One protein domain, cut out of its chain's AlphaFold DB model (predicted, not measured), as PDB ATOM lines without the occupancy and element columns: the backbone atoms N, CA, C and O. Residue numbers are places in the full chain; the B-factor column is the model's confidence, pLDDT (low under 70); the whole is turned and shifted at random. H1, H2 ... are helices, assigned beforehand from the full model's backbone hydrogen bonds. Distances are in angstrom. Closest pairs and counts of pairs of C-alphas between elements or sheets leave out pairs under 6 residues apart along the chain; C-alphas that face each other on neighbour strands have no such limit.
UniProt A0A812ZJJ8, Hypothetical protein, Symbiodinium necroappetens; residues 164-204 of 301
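This is residues 164 to 204 of the 301 residues of the protein "Hypothetical protein" of Symbiodinium necroappetens (UniProt A0A812ZJJ8). A short helix, H1, crosses the first part of a much longer helix, H2, at a steep tilt, and the chain folds back between them through a loop at one end. The rest of H2 sticks out as an arm, residues 194 to 204, of which 194 to 201 belong to H2. The printed part has 41 residues, with two named helices in the order H1, H2 and no named strand, and its class is all helix. The whole is loose, with a radius of gyration of the C-alphas of 11.8 A and spans of 40 by 15 by 13 A, the arm making much of the length.

Find C-alpha 164 at (2.828, 28.926, -9.764); from there H1, residues 164 to 174, runs 15.4 A to C-alpha 174 at (4.258, 43.893, -6.658). After residues 175 to 181, look for H2, residues 182 to 201, which runs 28.2 A to C-alpha 201 at (19.358, 22.380, -12.640).

Look at Thr 168 and Lys 186, where H1 and H2 touch: their C-alphas, the closest of the two helices, are 5.0 A apart. The two helices run opposite ways at a steep tilt of 61 degrees. Their centres are 10.4 A apart. In H1 and H2 every backbone O i to N i+4 pair is within hydrogen-bond range.

The two C-alphas farthest apart are those of His 178 and Pro 203, at 40.0 A. Without residues 194 to 204, which stand free, the body spans 25 by 13 by 11 A. The link from H1 to H2 is short, with 7 residues, and the printed part has no cut. The mean pLDDT of the printed part is 88.6; look at residues 201 to 204 for the values under 70.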
ATOM      1  N   LEU A 164       3.116  27.893  -8.769       94.88
ATOM      2  CA  LEU A 164       2.828  28.926  -9.764       94.88
ATOM      3  C   LEU A 164       1.762  29.920  -9.288       94.88
ATOM      4  O   LEU A 164       1.937  31.117  -9.473       94.88
ATOM      5  N   VAL A 165       0.701  29.455  -8.619       94.25
ATOM      6  CA  VAL A 165      -0.384  30.328  -8.142       94.25
ATOM      7  C   VAL A 165       0.135  31.321  -7.102       94.25
ATOM      8  O   VAL A 165      -0.213  32.499  -7.148       94.25
ATOM      9  N   CYS A 166       0.989  30.860  -6.183       94.12
ATOM     10  CA  CYS A 166       1.594  31.728  -5.173       94.12
ATOM     11  C   CYS A 166       2.504  32.781  -5.815       94.12
ATOM     12  O   CYS A 166       2.422  33.954  -5.458       94.12
ATOM     13  N   LEU A 167       3.305  32.379  -6.806       95.75
ATOM     14  CA  LEU A 167       4.177  33.287  -7.549       95.75
ATOM     15  C   LEU A 167       3.380  34.326  -8.343       95.75
ATOM     16  O   LEU A 167       3.706  35.506  -8.295       95.75
ATOM     17  N   THR A 168       2.297  33.929  -9.016       95.12
ATOM     18  CA  THR A 168       1.447  34.872  -9.759       95.12
ATOM     19  C   THR A 168       0.840  35.926  -8.838       95.12
ATOM     20  O   THR A 168       0.834  37.108  -9.176       95.12
ATOM     21  N   TRP A 169       0.391  35.529  -7.644       93.38
ATOM     22  CA  TRP A 169      -0.088  36.477  -6.638       93.38
ATOM     23  C   TRP A 169       1.001  37.434  -6.152       93.38
ATOM     24  O   TRP A 169       0.715  38.618  -5.996       93.38
ATOM     25  N   GLN A 170       2.233  36.954  -5.953       93.88
ATOM     26  CA  GLN A 170       3.371  37.802  -5.582       93.88
ATOM     27  C   GLN A 170       3.682  38.837  -6.674       93.88
ATOM     28  O   GLN A 170       3.769  40.024  -6.366       93.88
ATOM     29  N   MET A 171       3.760  38.421  -7.945       95.50
ATOM     30  CA  MET A 171       4.019  39.340  -9.065       95.50
ATOM     31  C   MET A 171       2.888  40.361  -9.223       95.50
ATOM     32  O   MET A 171       3.138  41.558  -9.329       95.50
ATOM     33  N   HIS A 172       1.629  39.918  -9.144       93.75
ATOM     34  CA  HIS A 172       0.472  40.812  -9.211       93.75
ATOM     35  C   HIS A 172       0.419  41.793  -8.021       93.75
ATOM     36  O   HIS A 172      -0.055  42.918  -8.162       93.75
ATOM     37  N   ALA A 173       0.853  41.382  -6.824       90.69
ATOM     38  CA  ALA A 173       0.908  42.261  -5.656       90.69
ATOM     39  C   ALA A 173       2.024  43.315  -5.762       90.69
ATOM     40  O   ALA A 173       1.838  44.425  -5.270       90.69
ATOM     41  N   ALA A 174       3.138  42.982  -6.420       91.56
ATOM     42  CA  ALA A 174       4.258  43.893  -6.658       91.56
ATOM     43  C   ALA A 174       3.979  44.937  -7.760       91.56
ATOM     44  O   ALA A 174       4.625  45.984  -7.794       91.56
ATOM     45  N   GLN A 175       3.022  44.678  -8.657       91.44
ATOM     46  CA  GLN A 175       2.626  45.627  -9.701       91.44
ATOM     47  C   GLN A 175       1.991  46.896  -9.114       91.44
ATOM     48  O   GLN A 175       1.200  46.855  -8.162       91.44
ATOM     49  N   LYS A 176       2.290  48.046  -9.736       92.00
ATOM     50  CA  LYS A 176       1.687  49.333  -9.366       92.00
ATOM     51  C   LYS A 176       0.159  49.266  -9.519       92.00
ATOM     52  O   LYS A 176      -0.323  48.600 -10.435       92.00
ATOM     53  N   PRO A 177      -0.632  49.981  -8.694       88.50
ATOM     54  CA  PRO A 177      -2.097  49.897  -8.717       88.50
ATOM     55  C   PRO A 177      -2.743  50.111 -10.093       88.50
ATOM     56  O   PRO A 177      -3.753  49.476 -10.380       88.50
ATOM     57  N   HIS A 178      -2.143  50.957 -10.934       85.62
ATOM     58  CA  HIS A 178      -2.613  51.301 -12.280       85.62
ATOM     59  C   HIS A 178      -2.163  50.317 -13.381       85.62
ATOM     60  O   HIS A 178      -2.649  50.411 -14.500       85.62
ATOM     61  N   GLN A 179      -1.265  49.372 -13.081       87.00
ATOM     62  CA  GLN A 179      -0.739  48.366 -14.022       87.00
ATOM     63  C   GLN A 179      -1.017  46.933 -13.549       87.00
ATOM     64  O   GLN A 179      -0.256  46.014 -13.845       87.00
ATOM     65  N   LYS A 180      -2.081  46.733 -12.763       88.56
ATOM     66  CA  LYS A 180      -2.460  45.407 -12.261       88.56
ATOM     67  C   LYS A 180      -3.047  44.557 -13.382       88.56
ATOM     68  O   LYS A 180      -4.264  44.490 -13.545       88.56
ATOM     69  N   ASP A 181      -2.170  43.886 -14.115       92.81
ATOM     70  CA  ASP A 181      -2.518  42.916 -15.142       92.81
ATOM     71  C   ASP A 181      -2.175  41.498 -14.665       92.81
ATOM     72  O   ASP A 181      -1.018  41.121 -14.437       92.81
ATOM     73  N   TRP A 182      -3.228  40.696 -14.507       90.75
ATOM     74  CA  TRP A 182      -3.123  39.306 -14.085       90.75
ATOM     75  C   TRP A 182      -2.411  38.431 -15.119       90.75
ATOM     76  O   TRP A 182      -1.661  37.528 -14.743       90.75
ATOM     77  N   SER A 183      -2.621  38.698 -16.409       93.00
ATOM     78  CA  SER A 183      -2.014  37.921 -17.490       93.00
ATOM     79  C   SER A 183      -0.496  38.121 -17.518       93.00
ATOM     80  O   SER A 183       0.263  37.147 -17.518       93.00
ATOM     81  N   LEU A 184      -0.052  39.375 -17.383       94.12
ATOM     82  CA  LEU A 184       1.354  39.739 -17.243       94.12
ATOM     83  C   LEU A 184       1.978  39.103 -15.994       94.12
ATOM     84  O   LEU A 184       3.041  38.490 -16.081       94.12
ATOM     85  N   ALA A 185       1.297  39.176 -14.844       95.12
ATOM     86  CA  ALA A 185       1.775  38.555 -13.608       95.12
ATOM     87  C   ALA A 185       1.942  37.033 -13.747       95.12
ATOM     88  O   ALA A 185       2.877  36.452 -13.190       95.12
ATOM     89  N   LYS A 186       1.045  36.371 -14.493       95.38
ATOM     90  CA  LYS A 186       1.109  34.926 -14.740       95.38
ATOM     91  C   LYS A 186       2.323  34.568 -15.589       95.38
ATOM     92  O   LYS A 186       3.055  33.652 -15.217       95.38
ATOM     93  N   ARG A 187       2.565  35.317 -16.668       96.19
ATOM     94  CA  ARG A 187       3.740  35.143 -17.530       96.19
ATOM     95  C   ARG A 187       5.043  35.347 -16.752       96.19
ATOM     96  O   ARG A 187       5.890  34.462 -16.741       96.19
ATOM     97  N   GLN A 188       5.152  36.444 -16.005       96.56
ATOM     98  CA  GLN A 188       6.331  36.721 -15.178       96.56
ATOM     99  C   GLN A 188       6.557  35.647 -14.100       96.56
ATOM    100  O   GLN A 188       7.692  35.276 -13.804       96.56
ATOM    101  N   ALA A 189       5.486  35.106 -13.512       96.56
ATOM    102  CA  ALA A 189       5.581  34.014 -12.548       96.56
ATOM    103  C   ALA A 189       6.052  32.693 -13.182       96.56
ATOM    104  O   ALA A 189       6.783  31.942 -12.532       96.56
ATOM    105  N   GLN A 190       5.655  32.403 -14.425       96.31
ATOM    106  CA  GLN A 190       6.162  31.254 -15.185       96.31
ATOM    107  C   GLN A 190       7.652  31.416 -15.486       96.31
ATOM    108  O   GLN A 190       8.428  30.529 -15.135       96.31
ATOM    109  N   GLU A 191       8.061  32.571 -16.013       96.00
ATOM    110  CA  GLU A 191       9.467  32.893 -16.292       96.00
ATOM    111  C   GLU A 191      10.326  32.788 -15.019       96.00
ATOM    112  O   GLU A 191      11.383  32.156 -15.022       96.00
ATOM    113  N   LEU A 192       9.842  33.311 -13.886       95.25
ATOM    114  CA  LEU A 192      10.529  33.207 -12.596       95.25
ATOM    115  C   LEU A 192      10.652  31.757 -12.112       95.25
ATOM    116  O   LEU A 192      11.694  31.364 -11.579       95.25
ATOM    117  N   LYS A 193       9.595  30.955 -12.276       94.94
ATOM    118  CA  LYS A 193       9.609  29.535 -11.915       94.94
ATOM    119  C   LYS A 193      10.617  28.773 -12.771       94.94
ATOM    120  O   LYS A 193      11.412  28.011 -12.229       94.94
ATOM    121  N   GLU A 194      10.617  29.000 -14.079       93.75
ATOM    122  CA  GLU A 194      11.578  28.394 -14.998       93.75
ATOM    123  C   GLU A 194      13.008  28.822 -14.685       93.75
ATOM    124  O   GLU A 194      13.883  27.968 -14.619       93.75
ATOM    125  N   HIS A 195      13.251  30.105 -14.417       92.44
ATOM    126  CA  HIS A 195      14.567  30.604 -14.024       92.44
ATOM    127  C   HIS A 195      15.062  29.946 -12.728       92.44
ATOM    128  O   HIS A 195      16.219  29.542 -12.633       92.44
ATOM    129  N   ARG A 196      14.186  29.778 -11.731       92.56
ATOM    130  CA  ARG A 196      14.513  29.069 -10.483       92.56
ATOM    131  C   ARG A 196      14.855  27.604 -10.731       92.56
ATOM    132  O   ARG A 196      15.868  27.140 -10.218       92.56
ATOM    133  N   MET A 197      14.059  26.911 -11.545       86.88
ATOM    134  CA  MET A 197      14.302  25.511 -11.906       86.88
ATOM    135  C   MET A 197      15.594  25.356 -12.713       86.88
ATOM    136  O   MET A 197      16.382  24.461 -12.422       86.88
ATOM    137  N   LYS A 198      15.854  26.264 -13.663       87.38
ATOM    138  CA  LYS A 198      17.106  26.335 -14.426       87.38
ATOM    139  C   LYS A 198      18.293  26.593 -13.511       87.38
ATOM    140  O   LYS A 198      19.251  25.858 -13.608       87.38
ATOM    141  N   LYS A 199      18.225  27.527 -12.558       81.31
ATOM    142  CA  LYS A 199      19.321  27.789 -11.604       81.31
ATOM    143  C   LYS A 199      19.599  26.617 -10.656       81.31
ATOM    144  O   LYS A 199      20.728  26.446 -10.219       81.31
ATOM    145  N   THR A 200      18.580  25.826 -10.315       71.50
ATOM    146  CA  THR A 200      18.770  24.589  -9.536       71.50
ATOM    147  C   THR A 200      19.235  23.404 -10.383       71.50
ATOM    148  O   THR A 200      19.805  22.468  -9.832       71.50
ATOM    149  N   ALA A 201      18.959  23.420 -11.691       66.44
ATOM    150  CA  ALA A 201      19.358  22.380 -12.640       66.44
ATOM    151  C   ALA A 201      20.746  22.642 -13.242       66.44
ATOM    152  O   ALA A 201      21.482  21.693 -13.497       66.44
ATOM    153  N   GLU A 202      21.108  23.914 -13.421       55.75
ATOM    154  CA  GLU A 202      22.470  24.388 -13.629       55.75
ATOM    155  C   GLU A 202      23.291  23.868 -12.449       55.75
ATOM    156  O   GLU A 202      23.018  24.234 -11.298       55.75
ATOM    157  N   PRO A 203      24.260  22.973 -12.685       53.88
ATOM    158  CA  PRO A 203      25.046  22.350 -11.639       53.88
ATOM    159  C   PRO A 203      26.062  23.347 -11.063       53.88
ATOM    160  O   PRO A 203      27.262  23.101 -11.050       53.88
ATOM    161  N   GLY A 204      25.589  24.446 -10.470       50.31
ATOM    162  CA  GLY A 204      26.373  25.277  -9.555       50.31
ATOM    163  C   GLY A 204      26.802  24.512  -8.292       50.31
ATOM    164  O   GLY A 204      27.634  24.987  -7.530       50.31
TER     165      GLY A 204